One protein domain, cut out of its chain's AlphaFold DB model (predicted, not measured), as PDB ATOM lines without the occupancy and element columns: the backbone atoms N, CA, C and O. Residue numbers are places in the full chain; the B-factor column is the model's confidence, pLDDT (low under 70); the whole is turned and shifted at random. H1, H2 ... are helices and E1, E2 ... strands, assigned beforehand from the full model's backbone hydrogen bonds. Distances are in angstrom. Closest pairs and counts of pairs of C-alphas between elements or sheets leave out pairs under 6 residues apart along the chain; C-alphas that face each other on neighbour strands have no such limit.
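This is residues 6 to 156 and 174 to 186 of the 271 residues of an uncharacterized protein of Aphanomyces euteiches (UniProt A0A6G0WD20). With little regular structure, the chain winds in stacked turns, a solenoid with parallel sheet E1 E2 E3 E5 E7 along one wall and E4 and E6 opposite in the later turns; mixed sheet E4 E6 E8 E9 ends in hairpin E8 and E9. The 164 printed residues, 47 in named elements, run E1 E2 H1 E3 E4 E5 E6 H2 E7 E8 E9, class mixed. It is compact, radius of gyration of the C-alphas 16.6 A, spanning 52 by 33 by 26 A.

Find E1, residues 26 to 28, from C-alpha 26 at (93.946, 62.703, 70.725); then E2, 47 to 49; E3, 74 to 76; E5, 99 to 101; E7, 124 to 126. Look for E4 at 84 to 87, E6 at 109 to 113, E8 at 135 to 140, 15.0 A, and E9 at 145 to 150, 15.6 A, ending at (65.497, 55.957, 87.106). H1 is 62 to 68, 10.0 A; H2, 114 to 117.

Between E1 and E2, N 27 and O 47 are 3.0 A apart, within hydrogen-bond range; between E8 and E9, N 138 and O 147, 2.8 A. E2, H1, E3 form a strand-helix-strand unit, parallel neighbours joined through a helix, its crossover right-handed. H2 only grazes the second sheet. Every O i to N i+4 pair of H1 is within range; H2 is too short for one.

C-alphas 156 and 174 are 12.1 A apart across the cut. Links E1 to E2, E2 to H1 and E4 to E5 are long. Residues 62 to 63, 129 to 156 and 174 to 186 have pLDDT under 70.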
ATOM      1  N   SER A   6      97.819  65.913  71.458       94.75
ATOM      2  CA  SER A   6      98.027  67.317  71.811       94.75
ATOM      3  C   SER A   6      97.178  67.651  73.029       94.75
ATOM      4  O   SER A   6      95.968  67.408  73.019       94.75
ATOM      5  N   ASP A   7      97.812  68.187  74.068       96.69
ATOM      6  CA  ASP A   7      97.127  68.699  75.249       96.69
ATOM      7  C   ASP A   7      97.206  70.224  75.263       96.69
ATOM      8  O   ASP A   7      98.285  70.807  75.340       96.69
ATOM      9  N   LEU A   8      96.041  70.848  75.131       96.50
ATOM     10  CA  LEU A   8      95.824  72.288  75.127       96.50
ATOM     11  C   LEU A   8      94.859  72.691  76.255       96.50
ATOM     12  O   LEU A   8      94.203  73.736  76.179       96.50
ATOM     13  N   SER A   9      94.730  71.861  77.290       97.81
ATOM     14  CA  SER A   9      93.884  72.165  78.441       97.81
ATOM     15  C   SER A   9      94.387  73.366  79.245       97.81
ATOM     16  O   SER A   9      95.561  73.726  79.157       97.81
ATOM     17  N   TYR A  10      93.498  74.008  80.009       97.88
ATOM     18  CA  TYR A  10      93.821  75.161  80.872       97.88
ATOM     19  C   TYR A  10      94.422  76.357  80.124       97.88
ATOM     20  O   TYR A  10      95.373  76.996  80.576       97.88
ATOM     21  N   ASN A  11      93.854  76.666  78.965       97.19
ATOM     22  CA  ASN A  11      94.209  77.844  78.186       97.19
ATOM     23  C   ASN A  11      92.993  78.780  78.065       97.19
ATOM     24  O   ASN A  11      91.971  78.615  78.724       97.19
ATOM     25  N   ILE A  12      93.109  79.797  77.214       96.50
ATOM     26  CA  ILE A  12      92.027  80.737  76.884       96.50
ATOM     27  C   ILE A  12      91.549  80.550  75.438       96.50
ATOM     28  O   ILE A  12      91.194  81.512  74.754       96.50
ATOM     29  N   ILE A  13      91.580  79.309  74.944       96.31
ATOM     30  CA  ILE A  13      91.166  78.979  73.578       96.31
ATOM     31  C   ILE A  13      89.659  79.187  73.467       96.31
ATOM     32  O   ILE A  13      88.880  78.672  74.267       96.31
ATOM     33  N   ARG A  14      89.260  79.949  72.448       95.38
ATOM     34  CA  ARG A  14      87.853  80.216  72.116       95.38
ATOM     35  C   ARG A  14      87.386  79.435  70.897       95.38
ATOM     36  O   ARG A  14      86.214  79.078  70.807       95.38
ATOM     37  N   GLU A  15      88.309  79.174  69.976       94.50
ATOM     38  CA  GLU A  15      88.059  78.471  68.727       94.50
ATOM     39  C   GLU A  15      89.330  77.828  68.155       94.50
ATOM     40  O   GLU A  15      90.451  78.216  68.481       94.50
ATOM     41  N   ILE A  16      89.124  76.862  67.265       93.19
ATOM     42  CA  ILE A  16      90.104  76.188  66.426       93.19
ATOM     43  C   ILE A  16      89.758  76.525  64.975       93.19
ATOM     44  O   ILE A  16      88.884  75.915  64.347       93.19
ATOM     45  N   SER A  17      90.449  77.535  64.459       91.00
ATOM     46  CA  SER A  17      90.304  78.038  63.090       91.00
ATOM     47  C   SER A  17      91.390  77.524  62.146       91.00
ATOM     48  O   SER A  17      91.252  77.627  60.929       91.00
ATOM     49  N   THR A  18      92.456  76.924  62.680       88.06
ATOM     50  CA  THR A  18      93.538  76.350  61.884       88.06
ATOM     51  C   THR A  18      93.395  74.832  61.767       88.06
ATOM     52  O   THR A  18      93.090  74.161  62.758       88.06
ATOM     53  N   PRO A  19      93.636  74.260  60.571       87.00
ATOM     54  CA  PRO A  19      93.670  72.816  60.407       87.00
ATOM     55  C   PRO A  19      94.732  72.197  61.317       87.00
ATOM     56  O   PRO A  19      95.895  72.604  61.304       87.00
ATOM     57  N   MET A  20      94.334  71.187  62.084       88.00
ATOM     58  CA  MET A  20      95.265  70.396  62.884       88.00
ATOM     59  C   MET A  20      95.955  69.328  62.020       88.00
ATOM     60  O   MET A  20      95.411  68.920  60.986       88.00
ATOM     61  N   PRO A  21      97.132  68.823  62.436       90.12
ATOM     62  CA  PRO A  21      97.798  67.725  61.747       90.12
ATOM     63  C   PRO A  21      96.861  66.527  61.556       90.12
ATOM     64  O   PRO A  21      96.221  66.070  62.503       90.12
ATOM     65  N   SER A  22      96.818  65.967  60.346       88.19
ATOM     66  CA  SER A  22      95.940  64.832  60.010       88.19
ATOM     67  C   SER A  22      96.283  63.529  60.745       88.19
ATOM     68  O   SER A  22      95.517  62.566  60.711       88.19
ATOM     69  N   SER A  23      97.451  63.488  61.389       91.12
ATOM     70  CA  SER A  23      97.916  62.380  62.217       91.12
ATOM     71  C   SER A  23      97.504  62.506  63.686       91.12
ATOM     72  O   SER A  23      97.766  61.577  64.448       91.12
ATOM     73  N   LEU A  24      96.886  63.623  64.100       93.69
ATOM     74  CA  LEU A  24      96.479  63.858  65.484       93.69
ATOM     75  C   LEU A  24      95.353  62.895  65.881       93.69
ATOM     76  O   LEU A  24      94.263  62.919  65.316       93.69
ATOM     77  N   TYR A  25      95.623  62.049  66.870       95.12
ATOM     78  CA  TYR A  25      94.695  61.029  67.353       95.12
ATOM     79  C   TYR A  25      93.866  61.522  68.543       95.12
ATOM     80  O   TYR A  25      92.653  61.303  68.588       95.12
ATOM     81  N   PHE A  26      94.531  62.189  69.490       96.25
ATOM     82  CA  PHE A  26      93.946  62.703  70.725       96.25
ATOM     83  C   PHE A  26      94.124  64.216  70.812       96.25
ATOM     84  O   PHE A  26      95.234  64.720  70.627       96.25
ATOM     85  N   LEU A  27      93.043  64.916  71.142       97.00
ATOM     86  CA  LEU A  27      93.060  66.342  71.435       97.00
ATOM     87  C   LEU A  27      92.345  66.608  72.760       97.00
ATOM     88  O   LEU A  27      91.159  66.308  72.897       97.00
ATOM     89  N   ASN A  28      93.066  67.204  73.705       97.88
ATOM     90  CA  ASN A  28      92.499  67.742  74.935       97.88
ATOM     91  C   ASN A  28      92.429  69.266  74.840       97.88
ATOM     92  O   ASN A  28      93.457  69.918  74.694       97.88
ATOM     93  N   ILE A  29      91.226  69.822  74.915       97.38
ATOM     94  CA  ILE A  29      90.950  71.265  74.990       97.38
ATOM     95  C   ILE A  29      90.002  71.560  76.161       97.38
ATOM     96  O   ILE A  29      89.206  72.500  76.120       97.38
ATOM     97  N   SER A  30      90.070  70.742  77.213       98.19
ATOM     98  CA  SER A  30      89.330  70.972  78.454       98.19
ATOM     99  C   SER A  30      89.775  72.257  79.159       98.19
ATOM    100  O   SER A  30      90.866  72.765  78.902       98.19
ATOM    101  N   HIS A  31      88.944  72.806  80.045       98.12
ATOM    102  CA  HIS A  31      89.278  74.013  80.814       98.12
ATOM    103  C   HIS A  31      89.712  75.200  79.932       98.12
ATOM    104  O   HIS A  31      90.768  75.792  80.135       98.12
ATOM    105  N   ASN A  32      88.914  75.515  78.914       98.06
ATOM    106  CA  ASN A  32      89.108  76.659  78.023       98.06
ATOM    107  C   ASN A  32      87.856  77.565  78.030       98.06
ATOM    108  O   ASN A  32      87.007  77.440  78.908       98.06
ATOM    109  N   THR A  33      87.735  78.492  77.072       96.44
ATOM    110  CA  THR A  33      86.583  79.412  76.921       96.44
ATOM    111  C   THR A  33      85.905  79.219  75.558       96.44
ATOM    112  O   THR A  33      85.622  80.180  74.834       96.44
ATOM    113  N   LEU A  34      85.704  77.955  75.159       95.19
ATOM    114  CA  LEU A  34      85.217  77.596  73.823       95.19
ATOM    115  C   LEU A  34      83.823  78.179  73.537       95.19
ATOM    116  O   LEU A  34      82.882  78.018  74.311       95.19
ATOM    117  N   GLN A  35      83.671  78.828  72.382       89.88
ATOM    118  CA  GLN A  35      82.402  79.425  71.956       89.88
ATOM    119  C   GLN A  35      81.485  78.411  71.246       89.88
ATOM    120  O   GLN A  35      81.900  77.322  70.857       89.88
ATOM    121  N   LYS A  36      80.223  78.790  70.985       82.69
ATOM    122  CA  LYS A  36      79.219  77.942  70.302       82.69
ATOM    123  C   LYS A  36      79.691  77.366  68.951       82.69
ATOM    124  O   LYS A  36      79.227  76.302  68.559       82.69
ATOM    125  N   ASN A  37      80.631  78.036  68.280       85.06
ATOM    126  CA  ASN A  37      81.233  77.620  67.008       85.06
ATOM    127  C   ASN A  37      82.757  77.473  67.122       85.06
ATOM    128  O   ASN A  37      83.500  77.893  66.239       85.06
ATOM    129  N   TRP A  38      83.227  76.901  68.228       91.62
ATOM    130  CA  TRP A  38      84.651  76.739  68.510       91.62
ATOM    131  C   TRP A  38      85.411  75.899  67.475       91.62
ATOM    132  O   TRP A  38      86.631  75.887  67.499       91.62
ATOM    133  N   ILE A  39      84.736  75.188  66.574       92.00
ATOM    134  CA  ILE A  39      85.365  74.412  65.507       92.00
ATOM    135  C   ILE A  39      84.919  74.955  64.150       92.00
ATOM    136  O   ILE A  39      83.737  74.925  63.809       92.00
ATOM    137  N   GLN A  40      85.877  75.480  63.387       89.88
ATOM    138  CA  GLN A  40      85.638  76.035  62.046       89.88
ATOM    139  C   GLN A  40      86.296  75.198  60.945       89.88
ATOM    140  O   GLN A  40      86.022  75.387  59.761       89.88
ATOM    141  N   THR A  41      87.165  74.261  61.330       90.12
ATOM    142  CA  THR A  41      87.872  73.372  60.407       90.12
ATOM    143  C   THR A  41      87.686  71.913  60.814       90.12
ATOM    144  O   THR A  41      87.589  71.618  62.008       90.12
ATOM    145  N   PRO A  42      87.613  70.975  59.852       92.12
ATOM    146  CA  PRO A  42      87.533  69.561  60.178       92.12
ATOM    147  C   PRO A  42      88.773  69.057  60.922       92.12
ATOM    148  O   PRO A  42      89.906  69.224  60.471       92.12
ATOM    149  N   LEU A  43      88.542  68.374  62.037       92.81
ATOM    150  CA  LEU A  43      89.532  67.682  62.844       92.81
ATOM    151  C   LEU A  43      89.400  66.174  62.634       92.81
ATOM    152  O   LEU A  43      88.325  65.586  62.720       92.81
ATOM    153  N   THR A  44      90.528  65.514  62.391       92.25
ATOM    154  CA  THR A  44      90.574  64.061  62.136       92.25
ATOM    155  C   THR A  44      90.850  63.237  63.396       92.25
ATOM    156  O   THR A  44      91.255  62.079  63.302       92.25
ATOM    157  N   VAL A  45      90.587  63.821  64.567       94.56
ATOM    158  CA  VAL A  45      90.825  63.207  65.876       94.56
ATOM    159  C   VAL A  45      89.838  62.076  66.157       94.56
ATOM    160  O   VAL A  45      88.669  62.133  65.774       94.56
ATOM    161  N   SER A  46      90.312  61.047  66.856       95.06
ATOM    162  CA  SER A  46      89.471  59.945  67.334       95.06
ATOM    163  C   SER A  46      89.015  60.150  68.768       95.06
ATOM    164  O   SER A  46      87.917  59.721  69.126       95.06
ATOM    165  N   VAL A  47      89.831  60.822  69.575       96.25
ATOM    166  CA  VAL A  47      89.518  61.122  70.967       96.25
ATOM    167  C   VAL A  47      89.564  62.626  71.172       96.25
ATOM    168  O   VAL A  47      90.577  63.264  70.882       96.25
ATOM    169  N   LEU A  48      88.466  63.173  71.680       96.81
ATOM    170  CA  LEU A  48      88.318  64.592  71.954       96.81
ATOM    171  C   LEU A  48      87.829  64.797  73.387       96.81
ATOM    172  O   LEU A  48      86.801  64.236  73.784       96.81
ATOM    173  N   ASP A  49      88.550  65.628  74.132       98.00
ATOM    174  CA  ASP A  49      88.131  66.119  75.441       98.00
ATOM    175  C   ASP A  49      87.858  67.623  75.372       98.00
ATOM    176  O   ASP A  49      88.758  68.414  75.089       98.00
ATOM    177  N   VAL A  50      86.600  68.002  75.604       97.25
ATOM    178  CA  VAL A  50      86.126  69.394  75.657       97.25
ATOM    179  C   VAL A  50      85.481  69.709  77.011       97.25
ATOM    180  O   VAL A  50      84.549  70.509  77.095       97.25
ATOM    181  N   SER A  51      85.911  69.036  78.077       97.75
ATOM    182  CA  SER A  51      85.298  69.172  79.400       97.75
ATOM    183  C   SER A  51      85.573  70.513  80.094       97.75
ATOM    184  O   SER A  51      86.577  71.174  79.839       97.75
ATOM    185  N   TYR A  52      84.672  70.899  81.002       97.12
ATOM    186  CA  TYR A  52      84.805  72.046  81.910       97.12
ATOM    187  C   TYR A  52      85.163  73.365  81.217       97.12
ATOM    188  O   TYR A  52      86.003  74.124  81.704       97.12
ATOM    189  N   ASN A  53      84.548  73.643  80.071       97.12
ATOM    190  CA  ASN A  53      84.736  74.928  79.414       97.12
ATOM    191  C   ASN A  53      83.960  76.033  80.141       97.12
ATOM    192  O   ASN A  53      82.800  75.868  80.528       97.12
ATOM    193  N   GLU A  54      84.628  77.162  80.354       93.50
ATOM    194  CA  GLU A  54      84.095  78.310  81.074       93.50
ATOM    195  C   GLU A  54      82.898  78.908  80.323       93.50
ATOM    196  O   GLU A  54      82.944  79.130  79.114       93.50
ATOM    197  N   GLY A  55      81.808  79.153  81.055       89.12
ATOM    198  CA  GLY A  55      80.527  79.581  80.481       89.12
ATOM    199  C   GLY A  55      79.682  78.444  79.895       89.12
ATOM    200  O   GLY A  55      78.571  78.699  79.435       89.12
ATOM    201  N   GLY A  56      80.178  77.202  79.948       91.50
ATOM    202  CA  GLY A  56      79.500  76.030  79.411       91.50
ATOM    203  C   GLY A  56      79.608  75.911  77.891       91.50
ATOM    204  O   GLY A  56      79.961  76.849  77.176       91.50
ATOM    205  N   MET A  57      79.282  74.727  77.377       92.12
ATOM    206  CA  MET A  57      79.243  74.465  75.940       92.12
ATOM    207  C   MET A  57      77.898  73.887  75.545       92.12
ATOM    208  O   MET A  57      77.421  72.915  76.124       92.12
ATOM    209  N   ALA A  58      77.324  74.441  74.480       90.75
ATOM    210  CA  ALA A  58      76.157  73.854  73.848       90.75
ATOM    211  C   ALA A  58      76.536  72.574  73.089       90.75
ATOM    212  O   ALA A  58      77.607  72.479  72.484       90.75
ATOM    213  N   TRP A  59      75.618  71.609  73.064       91.00
ATOM    214  CA  TRP A  59      75.749  70.433  72.211       91.00
ATOM    215  C   TRP A  59      75.686  70.827  70.729       91.00
ATOM    216  O   TRP A  59      74.803  71.585  70.316       91.00
ATOM    217  N   MET A  60      76.608  70.312  69.911       85.44
ATOM    218  CA  MET A  60      76.605  70.592  68.474       85.44
ATOM    219  C   MET A  60      75.516  69.771  67.755       85.44
ATOM    220  O   MET A  60      75.284  68.613  68.103       85.44
ATOM    221  N   PRO A  61      74.857  70.317  66.719       79.25
ATOM    222  CA  PRO A  61      73.950  69.542  65.869       79.25
ATOM    223  C   PRO A  61      74.702  68.464  65.053       79.25
ATOM    224  O   PRO A  61      75.861  68.664  64.692       79.25
ATOM    225  N   ASN A  62      74.044  67.339  64.708       69.38
ATOM    226  CA  ASN A  62      74.678  66.154  64.075       69.38
ATOM    227  C   ASN A  62      75.502  66.489  62.839       69.38
ATOM    228  O   ASN A  62      76.636  66.033  62.710       69.38
ATOM    229  N   VAL A  63      74.944  67.319  61.951       69.81
ATOM    230  CA  VAL A  63      75.605  67.698  60.697       69.81
ATOM    231  C   VAL A  63      77.020  68.207  60.973       69.81
ATOM    232  O   VAL A  63      77.946  67.883  60.237       69.81
ATOM    233  N   LEU A  64      77.216  68.923  62.081       83.62
ATOM    234  CA  LEU A  64      78.517  69.464  62.442       83.62
ATOM    235  C   LEU A  64      79.462  68.412  63.032       83.62
ATOM    236  O   LEU A  64      80.656  68.483  62.765       83.62
ATOM    237  N   TRP A  65      78.966  67.409  63.765       87.50
ATOM    238  CA  TRP A  65      79.809  66.303  64.241       87.50
ATOM    239  C   TRP A  65      80.379  65.486  63.079       87.50
ATOM    240  O   TRP A  65      81.575  65.212  63.050       87.50
ATOM    241  N   GLY A  66      79.550  65.128  62.096       85.50
ATOM    242  CA  GLY A  66      80.008  64.363  60.931       85.50
ATOM    243  C   GLY A  66      80.958  65.153  60.026       85.50
ATOM    244  O   GLY A  66      81.936  64.598  59.530       85.50
ATOM    245  N   VAL A  67      80.692  66.450  59.836       88.81
ATOM    246  CA  VAL A  67      81.513  67.325  58.985       88.81
ATOM    247  C   VAL A  67      82.841  67.671  59.650       88.81
ATOM    248  O   VAL A  67      83.890  67.556  59.018       88.81
ATOM    249  N   TYR A  68      82.813  68.090  60.917       91.69
ATOM    250  CA  TYR A  68      84.012  68.590  61.582       91.69
ATOM    251  C   TYR A  68      84.786  67.526  62.346       91.69
ATOM    252  O   TYR A  68      85.957  67.739  62.630       91.69
ATOM    253  N   LEU A  69      84.176  66.397  62.699       93.00
ATOM    254  CA  LEU A  69      84.804  65.376  63.538       93.00
ATOM    255  C   LEU A  69      84.578  63.956  62.981       93.00
ATOM    256  O   LEU A  69      84.188  63.065  63.731       93.00
ATOM    257  N   PRO A  70      84.861  63.689  61.687       91.56
ATOM    258  CA  PRO A  70      84.449  62.464  60.984       91.56
ATOM    259  C   PRO A  70      85.033  61.153  61.537       91.56
ATOM    260  O   PRO A  70      84.533  60.075  61.218       91.56
ATOM    261  N   LYS A  71      86.102  61.214  62.341       93.44
ATOM    262  CA  LYS A  71      86.777  60.039  62.923       93.44
ATOM    263  C   LYS A  71      86.547  59.878  64.426       93.44
ATOM    264  O   LYS A  71      87.162  59.000  65.034       93.44
ATOM    265  N   LEU A  72      85.687  60.707  65.016       94.12
ATOM    266  CA  LEU A  72      85.470  60.739  66.453       94.12
ATOM    267  C   LEU A  72      84.839  59.435  66.943       94.12
ATOM    268  O   LEU A  72      83.725  59.083  66.547       94.12
ATOM    269  N   SER A  73      85.552  58.745  67.831       95.06
ATOM    270  CA  SER A  73      85.109  57.516  68.491       95.06
ATOM    271  C   SER A  73      84.927  57.692  69.999       95.06
ATOM    272  O   SER A  73      84.164  56.946  70.613       95.06
ATOM    273  N   ARG A  74      85.574  58.697  70.599       96.00
ATOM    274  CA  ARG A  74      85.470  59.004  72.026       96.00
ATOM    275  C   ARG A  74      85.313  60.500  72.258       96.00
ATOM    276  O   ARG A  74      86.192  61.272  71.882       96.00
ATOM    277  N   LEU A  75      84.236  60.877  72.940       96.19
ATOM    278  CA  LEU A  75      83.939  62.255  73.317       96.19
ATOM    279  C   LEU A  75      83.787  62.383  74.835       96.19
ATOM    280  O   LEU A  75      82.974  61.687  75.448       96.19
ATOM    281  N   VAL A  76      84.550  63.298  75.424       97.50
ATOM    282  CA  VAL A  76      84.414  63.708  76.825       97.50
ATOM    283  C   VAL A  76      83.841  65.126  76.856       97.50
ATOM    284  O   VAL A  76      84.481  66.069  76.399       97.50
ATOM    285  N   PHE A  77      82.619  65.263  77.369       96.44
ATOM    286  CA  PHE A  77      81.821  66.496  77.375       96.44
ATOM    287  C   PHE A  77      81.319  66.815  78.796       96.44
ATOM    288  O   PHE A  77      80.164  67.188  79.025       96.44
ATOM    289  N   ARG A  78      82.182  66.596  79.791       96.19
ATOM    290  CA  ARG A  78      81.832  66.810  81.197       96.19
ATOM    291  C   ARG A  78      81.751  68.288  81.541       96.19
ATOM    292  O   ARG A  78      82.460  69.085  80.938       96.19
ATOM    293  N   GLY A  79      80.974  68.645  82.559       95.44
ATOM    294  CA  GLY A  79      81.113  69.967  83.183       95.44
ATOM    295  C   GLY A  79      80.792  71.154  82.277       95.44
ATOM    296  O   GLY A  79      81.269  72.252  82.535       95.44
ATOM    297  N   ASN A  80      80.009  70.946  81.218       95.81
ATOM    298  CA  ASN A  80      79.705  71.953  80.200       95.81
ATOM    299  C   ASN A  80      78.349  72.638  80.417       95.81
ATOM    300  O   ASN A  80      77.836  73.279  79.504       95.81
ATOM    301  N   GLN A  81      77.790  72.523  81.626       93.75
ATOM    302  CA  GLN A  81      76.548  73.184  82.044       93.75
ATOM    303  C   GLN A  81      75.354  72.855  81.134       93.75
ATOM    304  O   GLN A  81      74.498  73.695  80.878       93.75
ATOM    305  N   LEU A  82      75.288  71.621  80.627       93.00
ATOM    306  CA  LEU A  82      74.137  71.180  79.847       93.00
ATOM    307  C   LEU A  82      72.901  71.048  80.753       93.00
ATOM    308  O   LEU A  82      72.927  70.299  81.730       93.00
ATOM    309  N   ASP A  83      71.813  71.724  80.384       92.25
ATOM    310  CA  ASP A  83      70.527  71.644  81.094       92.25
ATOM    311  C   ASP A  83      69.580  70.612  80.471       92.25
ATOM    312  O   ASP A  83      68.886  69.880  81.176       92.25
ATOM    313  N   SER A  84      69.561  70.505  79.145       91.25
ATOM    314  CA  SER A  84      68.802  69.489  78.422       91.25
ATOM    315  C   SER A  84      69.577  69.006  77.205       91.25
ATOM    316  O   SER A  84      70.285  69.766  76.542       91.25
ATOM    317  N   LEU A  85      69.460  67.714  76.924       92.06
ATOM    318  CA  LEU A  85      70.043  67.098  75.748       92.06
ATOM    319  C   LEU A  85      69.127  65.984  75.276       92.06
ATOM    320  O   LEU A  85      68.876  65.018  75.988       92.06
ATOM    321  N   GLU A  86      68.645  66.113  74.053       91.12
ATOM    322  CA  GLU A  86      68.056  64.999  73.333       91.12
ATOM    323  C   GLU A  86      69.153  64.381  72.473       91.12
ATOM    324  O   GLU A  86      69.797  65.099  71.713       91.12
ATOM    325  N   LEU A  87      69.384  63.078  72.598       90.81
ATOM    326  CA  LEU A  87      70.213  62.290  71.701       90.81
ATOM    327  C   LEU A  87      69.288  61.534  70.758       90.81
ATOM    328  O   LEU A  87      68.637  60.571  71.149       90.81
ATOM    329  N   SER A  88      69.235  61.982  69.515       88.94
ATOM    330  CA  SER A  88      68.458  61.397  68.443       88.94
ATOM    331  C   SER A  88      69.313  61.120  67.219       88.94
ATOM    332  O   SER A  88      70.409  61.663  67.070       88.94
ATOM    333  N   TYR A  89      68.801  60.324  66.286       84.12
ATOM    334  CA  TYR A  89      69.469  60.066  65.009       84.12
ATOM    335  C   TYR A  89      69.901  61.359  64.282       84.12
ATOM    336  O   TYR A  89      70.921  61.382  63.595       84.12
ATOM    337  N   ASN A  90      69.160  62.456  64.473       81.69
ATOM    338  CA  ASN A  90      69.412  63.747  63.828       81.69
ATOM    339  C   ASN A  90      70.391  64.663  64.581       81.69
ATOM    340  O   ASN A  90      70.779  65.684  64.019       81.69
ATOM    341  N   ASN A  91      70.799  64.348  65.815       82.25
ATOM    342  CA  ASN A  91      71.756  65.163  66.594       82.25
ATOM    343  C   ASN A  91      72.947  64.357  67.164       82.25
ATOM    344  O   ASN A  91      73.914  64.951  67.643       82.25
ATOM    345  N   PHE A  92      72.898  63.025  67.079       84.94
ATOM    346  CA  PHE A  92      73.955  62.132  67.528       84.94
ATOM    347  C   PHE A  92      75.011  61.960  66.428       84.94
ATOM    348  O   PHE A  92      74.627  61.751  65.275       84.94
ATOM    349  N   PRO A  93      76.319  62.008  66.745       82.19
ATOM    350  CA  PRO A  93      77.370  61.828  65.749       82.19
ATOM    351  C   PRO A  93      77.152  60.553  64.924       82.19
ATOM    352  O   PRO A  93      77.077  59.451  65.469       82.19
ATOM    353  N   MET A  94      77.057  60.679  63.593       73.69
ATOM    354  CA  MET A  94      76.984  59.498  62.713       73.69
ATOM    355  C   MET A  94      78.295  58.702  62.675       73.69
ATOM    356  O   MET A  94      78.319  57.588  62.152       73.69
ATOM    357  N   THR A  95      79.370  59.262  63.226       78.12
ATOM    358  CA  THR A  95      80.649  58.582  63.409       78.12
ATOM    359  C   THR A  95      80.491  57.368  64.330       78.12
ATOM    360  O   THR A  95      79.499  57.272  65.062       78.12
ATOM    361  N   PRO A  96      81.433  56.406  64.314       82.75
ATOM    362  CA  PRO A  96      81.410  55.261  65.221       82.75
ATOM    363  C   PRO A  96      81.795  55.697  66.644       82.75
ATOM    364  O   PRO A  96      82.816  55.270  67.187       82.75
ATOM    365  N   LEU A  97      80.998  56.589  67.238       90.25
ATOM    366  CA  LEU A  97      81.157  57.025  68.613       90.25
ATOM    367  C   LEU A  97      80.890  55.825  69.520       90.25
ATOM    368  O   LEU A  97      79.758  55.365  69.646       90.25
ATOM    369  N   ALA A  98      81.957  55.323  70.125       92.50
ATOM    370  CA  ALA A  98      81.939  54.188  71.031       92.50
ATOM    371  C   ALA A  98      81.891  54.624  72.499       92.50
ATOM    372  O   ALA A  98      81.540  53.833  73.370       92.50
ATOM    373  N   TYR A  99      82.247  55.876  72.792       93.50
ATOM    374  CA  TYR A  99      82.254  56.401  74.150       93.50
ATOM    375  C   TYR A  99      81.807  57.860  74.186       93.50
ATOM    376  O   TYR A  99      82.376  58.709  73.495       93.50
ATOM    377  N   LEU A 100      80.830  58.143  75.044       94.06
ATOM    378  CA  LEU A 100      80.337  59.479  75.339       94.06
ATOM    379  C   LEU A 100      80.250  59.671  76.853       94.06
ATOM    380  O   LEU A 100      79.565  58.914  77.538       94.06
ATOM    381  N   ASP A 101      80.911  60.701  77.367       95.38
ATOM    382  CA  ASP A 101      80.867  61.060  78.783       95.38
ATOM    383  C   ASP A 101      80.260  62.447  78.980       95.38
ATOM    384  O   ASP A 101      80.829  63.454  78.561       95.38
ATOM    385  N   LEU A 102      79.090  62.473  79.617       94.81
ATOM    386  CA  LEU A 102      78.291  63.658  79.931       94.81
ATOM    387  C   LEU A 102      78.277  63.948  81.441       94.81
ATOM    388  O   LEU A 102      77.397  64.665  81.925       94.81
ATOM    389  N   SER A 103      79.203  63.366  82.202       93.00
ATOM    390  CA  SER A 103      79.298  63.551  83.655       93.00
ATOM    391  C   SER A 103      79.436  65.018  84.061       93.00
ATOM    392  O   SER A 103      79.848  65.863  83.277       93.00
ATOM    393  N   ASP A 104      79.096  65.340  85.306       93.25
ATOM    394  CA  ASP A 104      79.262  66.685  85.879       93.25
ATOM    395  C   ASP A 104      78.487  67.794  85.143       93.25
ATOM    396  O   ASP A 104      78.814  68.972  85.247       93.25
ATOM    397  N   ASN A 105      77.420  67.436  84.427       92.56
ATOM    398  CA  ASN A 105      76.394  68.373  83.978       92.56
ATOM    399  C   ASN A 105      75.198  68.265  84.947       92.56
ATOM    400  O   ASN A 105      74.323  67.416  84.744       92.56
ATOM    401  N   PRO A 106      75.168  69.052  86.044       89.62
ATOM    402  CA  PRO A 106      74.265  68.811  87.176       89.62
ATOM    403  C   PRO A 106      72.780  68.934  86.811       89.62
ATOM    404  O   PRO A 106      71.943  68.222  87.361       89.62
ATOM    405  N   ASN A 107      72.451  69.781  85.836       90.12
ATOM    406  CA  ASN A 107      71.071  70.041  85.435       90.12
ATOM    407  C   ASN A 107      70.586  69.142  84.283       90.12
ATOM    408  O   ASN A 107      69.391  69.124  83.995       90.12
ATOM    409  N   LEU A 108      71.457  68.322  83.681       90.31
ATOM    410  CA  LEU A 108      71.260  67.680  82.372       90.31
ATOM    411  C   LEU A 108      70.085  66.703  82.268       90.31
ATOM    412  O   LEU A 108      70.237  65.516  82.562       90.31
ATOM    413  N   ILE A 109      68.928  67.143  81.784       89.56
ATOM    414  CA  ILE A 109      67.823  66.262  81.381       89.56
ATOM    415  C   ILE A 109      68.184  65.583  80.061       89.56
ATOM    416  O   ILE A 109      68.172  66.216  79.009       89.56
ATOM    417  N   LEU A 110      68.511  64.293  80.135       89.38
ATOM    418  CA  LEU A 110      68.888  63.486  78.982       89.38
ATOM    419  C   LEU A 110      67.685  62.694  78.454       89.38
ATOM    420  O   LEU A 110      67.126  61.852  79.161       89.38
ATOM    421  N   SER A 111      67.329  62.944  77.198       89.81
ATOM    422  CA  SER A 111      66.408  62.125  76.408       89.81
ATOM    423  C   SER A 111      67.213  61.357  75.366       89.81
ATOM    424  O   SER A 111      68.092  61.938  74.735       89.81
ATOM    425  N   VAL A 112      66.953  60.064  75.183       88.62
ATOM    426  CA  VAL A 112      67.628  59.252  74.156       88.62
ATOM    427  C   VAL A 112      66.572  58.578  73.295       88.62
ATOM    428  O   VAL A 112      65.703  57.872  73.813       88.62
ATOM    429  N   ASP A 113      66.633  58.796  71.984       89.12
ATOM    430  CA  ASP A 113      65.737  58.136  71.041       89.12
ATOM    431  C   ASP A 113      66.085  56.647  70.888       89.12
ATOM    432  O   ASP A 113      67.185  56.177  71.210       89.12
ATOM    433  N   SER A 114      65.137  55.870  70.365       85.31
ATOM    434  CA  SER A 114      65.363  54.440  70.167       85.31
ATOM    435  C   SER A 114      66.449  54.128  69.133       85.31
ATOM    436  O   SER A 114      67.090  53.082  69.233       85.31
ATOM    437  N   ALA A 115      66.719  55.009  68.166       86.69
ATOM    438  CA  ALA A 115      67.743  54.782  67.146       86.69
ATOM    439  C   ALA A 115      69.165  54.828  67.728       86.69
ATOM    440  O   ALA A 115      69.983  53.957  67.419       86.69
ATOM    441  N   VAL A 116      69.449  55.799  68.595       87.56
ATOM    442  CA  VAL A 116      70.701  55.924  69.347       87.56
ATOM    443  C   VAL A 116      70.774  54.832  70.409       87.56
ATOM    444  O   VAL A 116      71.801  54.163  70.529       87.56
ATOM    445  N   TRP A 117      69.676  54.567  71.122       84.44
ATOM    446  CA  TRP A 117      69.633  53.517  72.144       84.44
ATOM    447  C   TRP A 117      69.912  52.115  71.588       84.44
ATOM    448  O   TRP A 117      70.547  51.286  72.244       84.44
ATOM    449  N   ASN A 118      69.482  51.834  70.358       84.94
ATOM    450  CA  ASN A 118      69.766  50.562  69.694       84.94
ATOM    451  C   ASN A 118      71.251  50.385  69.335       84.94
ATOM    452  O   ASN A 118      71.656  49.276  69.002       84.94
ATOM    453  N   ARG A 119      72.081  51.432  69.450       81.75
ATOM    454  CA  ARG A 119      73.545  51.349  69.300       81.75
ATOM    455  C   ARG A 119      74.281  51.048  70.607       81.75
ATOM    456  O   ARG A 119      75.506  50.957  70.581       81.75
ATOM    457  N   ARG A 120      73.580  50.879  71.735       76.12
ATOM    458  CA  ARG A 120      74.180  50.667  73.070       76.12
ATOM    459  C   ARG A 120      75.192  49.522  73.142       76.12
ATOM    460  O   ARG A 120      76.128  49.604  73.920       76.12
ATOM    461  N   ASP A 121      75.057  48.500  72.299       77.25
ATOM    462  CA  ASP A 121      76.003  47.375  72.262       77.25
ATOM    463  C   ASP A 121      77.406  47.815  71.791       77.25
ATOM    464  O   ASP A 121      78.398  47.138  72.042       77.25
ATOM    465  N   SER A 122      77.484  48.977  71.136       83.06
ATOM    466  CA  SER A 122      78.715  49.624  70.669       83.06
ATOM    467  C   SER A 122      79.034  50.946  71.373       83.06
ATOM    468  O   SER A 122      80.125  51.472  71.171       83.06
ATOM    469  N   LEU A 123      78.112  51.487  72.178       87.00
ATOM    470  CA  LEU A 123      78.213  52.812  72.790       87.00
ATOM    471  C   LEU A 123      78.211  52.715  74.316       87.00
ATOM    472  O   LEU A 123      77.209  52.360  74.934       87.00
ATOM    473  N   VAL A 124      79.307  53.154  74.925       88.50
ATOM    474  CA  VAL A 124      79.402  53.409  76.360       88.50
ATOM    475  C   VAL A 124      78.986  54.851  76.631       88.50
ATOM    476  O   VAL A 124      79.703  55.792  76.290       88.50
ATOM    477  N   LEU A 125      77.829  55.020  77.262       88.38
ATOM    478  CA  LEU A 125      77.322  56.314  77.705       88.38
ATOM    479  C   LEU A 125      77.543  56.462  79.213       88.38
ATOM    480  O   LEU A 125      76.986  55.701  80.003       88.38
ATOM    481  N   THR A 126      78.344  57.449  79.607       87.00
ATOM    482  CA  THR A 126      78.598  57.780  81.013       87.00
ATOM    483  C   THR A 126      77.848  59.048  81.384       87.00
ATOM    484  O   THR A 126      78.025  60.094  80.761       87.00
ATOM    485  N   VAL A 127      77.022  58.957  82.422       83.75
ATOM    486  CA  VAL A 127      76.328  60.096  83.023       83.75
ATOM    487  C   VAL A 127      76.506  59.978  84.531       83.75
ATOM    488  O   VAL A 127      75.968  59.064  85.153       83.75
ATOM    489  N   LYS A 128      77.290  60.876  85.127       77.00
ATOM    490  CA  LYS A 128      77.421  61.006  86.583       77.00
ATOM    491  C   LYS A 128      76.733  62.284  87.035       77.00
ATOM    492  O   LYS A 128      77.022  63.358  86.508       77.00
ATOM    493  N   GLN A 129      75.856  62.161  88.024       61.66
ATOM    494  CA  GLN A 129      75.170  63.295  88.632       61.66
ATOM    495  C   GLN A 129      75.388  63.340  90.136       61.66
ATOM    496  O   GLN A 129      75.432  62.321  90.827       61.66
ATOM    497  N   THR A 130      75.517  64.563  90.625       51.81
ATOM    498  CA  THR A 130      75.572  64.909  92.035       51.81
ATOM    499  C   THR A 130      74.160  65.285  92.494       51.81
ATOM    500  O   THR A 130      73.653  66.353  92.178       51.81
ATOM    501  N   LEU A 131      73.561  64.391  93.288       45.09
ATOM    502  CA  LEU A 131      72.610  64.678  94.375       45.09
ATOM    503  C   LEU A 131      71.085  64.718  94.154       45.09
ATOM    504  O   LEU A 131      70.400  64.781  95.168       45.09
ATOM    505  N   TYR A 132      70.510  64.549  92.959       45.84
ATOM    506  CA  TYR A 132      69.040  64.422  92.851       45.84
ATOM    507  C   TYR A 132      68.595  63.340  91.858       45.84
ATOM    508  O   TYR A 132      69.172  63.202  90.781       45.84
ATOM    509  N   GLU A 133      67.589  62.551  92.261       45.91
ATOM    510  CA  GLU A 133      66.924  61.531  91.440       45.91
ATOM    511  C   GLU A 133      66.565  62.099  90.071       45.91
ATOM    512  O   GLU A 133      65.960  63.171  89.974       45.91
ATOM    513  N   LYS A 134      66.923  61.386  89.001       57.59
ATOM    514  CA  LYS A 134      66.620  61.861  87.658       57.59
ATOM    515  C   LYS A 134      66.142  60.769  86.731       57.59
ATOM    516  O   LYS A 134      66.547  59.608  86.799       57.59
ATOM    517  N   ILE A 135      65.247  61.211  85.862       51.41
ATOM    518  CA  ILE A 135      64.553  60.411  84.881       51.41
ATOM    519  C   ILE A 135      65.349  60.492  83.582       51.41
ATOM    520  O   ILE A 135      65.404  61.544  82.946       51.41
ATOM    521  N   VAL A 136      65.977  59.385  83.191       59.31
ATOM    522  CA  VAL A 136      66.375  59.201  81.797       59.31
ATOM    523  C   VAL A 136      65.109  58.786  81.061       59.31
ATOM    524  O   VAL A 136      64.558  57.714  81.321       59.31
ATOM    525  N   HIS A 137      64.620  59.652  80.180       55.97
ATOM    526  CA  HIS A 137      63.507  59.313  79.305       55.97
ATOM    527  C   HIS A 137      64.073  58.664  78.043       55.97
ATOM    528  O   HIS A 137      64.751  59.306  77.244       55.97
ATOM    529  N   ILE A 138      63.813  57.374  77.870       58.44
ATOM    530  CA  ILE A 138      64.063  56.676  76.614       58.44
ATOM    531  C   ILE A 138      62.738  56.674  75.858       58.44
ATOM    532  O   ILE A 138      61.796  55.973  76.234       58.44
ATOM    533  N   CYS A 139      62.654  57.483  74.810       52.34
ATOM    534  CA  CYS A 139      61.458  57.580  73.983       52.34
ATOM    535  C   CYS A 139      61.617  56.662  72.772       52.34
ATOM    536  O   CYS A 139      62.442  56.909  71.890       52.34
ATOM    537  N   ASP A 140      60.810  55.605  72.702       49.03
ATOM    538  CA  ASP A 140      60.715  54.800  71.493       49.03
ATOM    539  C   ASP A 140      59.648  55.371  70.558       49.03
ATOM    540  O   ASP A 140      58.453  55.079  70.676       49.03
ATOM    541  N   ALA A 141      60.105  56.175  69.597       45.75
ATOM    542  CA  ALA A 141      59.251  56.803  68.596       45.75
ATOM    543  C   ALA A 141      58.494  55.786  67.720       45.75
ATOM    544  O   ALA A 141      57.430  56.119  67.203       45.75
ATOM    545  N   LYS A 142      58.987  54.544  67.566       46.56
ATOM    546  CA  LYS A 142      58.283  53.512  66.779       46.56
ATOM    547  C   LYS A 142      57.060  52.941  67.490       46.56
ATOM    548  O   LYS A 142      56.145  52.478  66.816       46.56
ATOM    549  N   HIS A 143      57.041  52.970  68.819       46.62
ATOM    550  CA  HIS A 143      55.995  52.321  69.611       46.62
ATOM    551  C   HIS A 143      55.204  53.299  70.491       46.62
ATOM    552  O   HIS A 143      54.321  52.865  71.225       46.62
ATOM    553  N   GLY A 144      55.497  54.605  70.435       40.53
ATOM    554  CA  GLY A 144      54.841  55.611  71.279       40.53
ATOM    555  C   GLY A 144      55.076  55.380  72.776       40.53
ATOM    556  O   GLY A 144      54.261  55.781  73.601       40.53
ATOM    557  N   MET A 145      56.165  54.687  73.123       40.34
ATOM    558  CA  MET A 145      56.452  54.242  74.483       40.34
ATOM    559  C   MET A 145      57.557  55.100  75.079       40.34
ATOM    560  O   MET A 145      58.662  55.161  74.541       40.34
ATOM    561  N   VAL A 146      57.261  55.748  76.202       45.03
ATOM    562  CA  VAL A 146      58.257  56.459  77.007       45.03
ATOM    563  C   VAL A 146      58.674  55.531  78.135       45.03
ATOM    564  O   VAL A 146      57.901  55.281  79.058       45.03
ATOM    565  N   TYR A 147      59.895  55.014  78.074       48.25
ATOM    566  CA  TYR A 147      60.498  54.336  79.210       48.25
ATOM    567  C   TYR A 147      61.167  55.396  80.073       48.25
ATOM    568  O   TYR A 147      62.158  56.006  79.679       48.25
ATOM    569  N   SER A 148      60.620  55.626  81.258       42.31
ATOM    570  CA  SER A 148      61.298  56.421  82.276       42.31
ATOM    571  C   SER A 148      62.174  55.473  83.083       42.31
ATOM    572  O   SER A 148      61.658  54.669  83.858       42.31
ATOM    573  N   MET A 149      63.487  55.522  82.868       47.56
ATOM    574  CA  MET A 149      64.435  54.755  83.664       47.56
ATOM    575  C   MET A 149      65.050  55.680  84.714       47.56
ATOM    576  O   MET A 149      65.780  56.617  84.394       47.56
ATOM    577  N   LEU A 150      64.742  55.409  85.982       43.38
ATOM    578  CA  LEU A 150      65.497  55.957  87.106       43.38
ATOM    579  C   LEU A 150      66.833  55.223  87.160       43.38
ATOM    580  O   LEU A 150      66.896  54.051  87.542       43.38
ATOM    581  N   LEU A 151      67.895  55.901  86.732       44.94
ATOM    582  CA  LEU A 151      69.251  55.398  86.884       44.94
ATOM    583  C   LEU A 151      69.735  55.789  88.286       44.94
ATOM    584  O   LEU A 151      70.086  56.941  88.534       44.94
ATOM    585  N   TYR A 152      69.738  54.844  89.225       35.94
ATOM    586  CA  TYR A 152      70.353  55.078  90.529       35.94
ATOM    587  C   TYR A 152      71.872  54.982  90.392       35.94
ATOM    588  O   TYR A 152      72.426  53.892  90.245       35.94
ATOM    589  N   ALA A 153      72.560  56.119  90.471       37.34
ATOM    590  CA  ALA A 153      73.989  56.124  90.738       37.34
ATOM    591  C   ALA A 153      74.202  55.798  92.225       37.34
ATOM    592  O   ALA A 153      73.846  56.584  93.101       37.34
ATOM    593  N   VAL A 154      74.780  54.634  92.531       30.08
ATOM    594  CA  VAL A 154      75.268  54.345  93.886       30.08
ATOM    595  C   VAL A 154      76.490  55.234  94.129       30.08
ATOM    596  O   VAL A 154      77.552  55.010  93.549       30.08
ATOM    597  N   GLN A 155      76.335  56.270  94.955       32.34
ATOM    598  CA  GLN A 155      77.449  57.091  95.429       32.34
ATOM    599  C   GLN A 155      78.391  56.230  96.281       32.34
ATOM    600  O   GLN A 155      77.996  55.708  97.322       32.34
ATOM    601  N   TYR A 156      79.650  56.113  95.860       30.22
ATOM    602  CA  TYR A 156      80.729  55.715  96.758       30.22
ATOM    603  C   TYR A 156      81.140  56.937  97.585       30.22
ATOM    604  O   TYR A 156      81.553  57.957  97.031       30.22
ATOM    605  N   VAL A 174      79.543  47.435  87.642       28.61
ATOM    606  CA  VAL A 174      78.406  48.350  87.501       28.61
ATOM    607  C   VAL A 174      77.145  47.492  87.454       28.61
ATOM    608  O   VAL A 174      76.875  46.807  86.469       28.61
ATOM    609  N   THR A 175      76.373  47.490  88.538       26.02
ATOM    610  CA  THR A 175      75.070  46.814  88.548       26.02
ATOM    611  C   THR A 175      74.022  47.826  88.098       26.02
ATOM    612  O   THR A 175      73.516  48.599  88.906       26.02
ATOM    613  N   ASN A 176      73.718  47.859  86.798       30.78
ATOM    614  CA  ASN A 176      72.593  48.636  86.278       30.78
ATOM    615  C   ASN A 176      71.289  47.981  86.753       30.78
ATOM    616  O   ASN A 176      70.893  46.931  86.250       30.78
ATOM    617  N   VAL A 177      70.621  48.579  87.742       27.47
ATOM    618  CA  VAL A 177      69.256  48.186  88.112       27.47
ATOM    619  C   VAL A 177      68.296  49.011  87.263       27.47
ATOM    620  O   VAL A 177      67.962  50.146  87.585       27.47
ATOM    621  N   CYS A 178      67.887  48.436  86.137       31.08
ATOM    622  CA  CYS A 178      66.874  48.997  85.256       31.08
ATOM    623  C   CYS A 178      65.476  48.744  85.840       31.08
ATOM    624  O   CYS A 178      64.996  47.612  85.815       31.08
ATOM    625  N   PHE A 179      64.792  49.785  86.315       31.23
ATOM    626  CA  PHE A 179      63.343  49.719  86.515       31.23
ATOM    627  C   PHE A 179      62.656  50.137  85.213       31.23
ATOM    628  O   PHE A 179      62.714  51.299  84.817       31.23
ATOM    629  N   LEU A 180      62.031  49.181  84.525       33.47
ATOM    630  CA  LEU A 180      61.163  49.459  83.382       33.47
ATOM    631  C   LEU A 180      59.792  49.892  83.915       33.47
ATOM    632  O   LEU A 180      58.927  49.059  84.176       33.47
ATOM    633  N   GLY A 181      59.599  51.197  84.104       35.28
ATOM    634  CA  GLY A 181      58.261  51.761  84.253       35.28
ATOM    635  C   GLY A 181      57.567  51.767  82.893       35.28
ATOM    636  O   GLY A 181      57.887  52.598  82.049       35.28
ATOM    637  N   TYR A 182      56.651  50.825  82.659       35.62
ATOM    638  CA  TYR A 182      55.759  50.848  81.499       35.62
ATOM    639  C   TYR A 182      54.559  51.738  81.829       35.62
ATOM    640  O   TYR A 182      53.677  51.342  82.590       35.62
ATOM    641  N   THR A 183      54.516  52.941  81.264       37.69
ATOM    642  CA  THR A 183      53.271  53.708  81.148       37.69
ATOM    643  C   THR A 183      52.710  53.458  79.750       37.69
ATOM    644  O   THR A 183      53.309  53.944  78.787       37.69
ATOM    645  N   PRO A 184      51.617  52.686  79.599       32.81
ATOM    646  CA  PRO A 184      50.999  52.509  78.293       32.81
ATOM    647  C   PRO A 184      50.574  53.875  77.742       32.81
ATOM    648  O   PRO A 184      50.065  54.697  78.515       32.81
ATOM    649  N   PRO A 185      50.731  54.129  76.431       36.22
ATOM    650  CA  PRO A 185      50.115  55.293  75.814       36.22
ATOM    651  C   PRO A 185      48.596  55.253  76.056       36.22
ATOM    652  O   PRO A 185      48.026  54.163  76.199       36.22
ATOM    653  N   PRO A 186      47.913  56.411  76.112       37.97
ATOM    654  CA  PRO A 186      46.461  56.437  76.137       37.97
ATOM    655  C   PRO A 186      45.965  55.863  74.809       37.97
ATOM    656  O   PRO A 186      45.851  56.562  73.804       37.97
TER     657      PRO A 186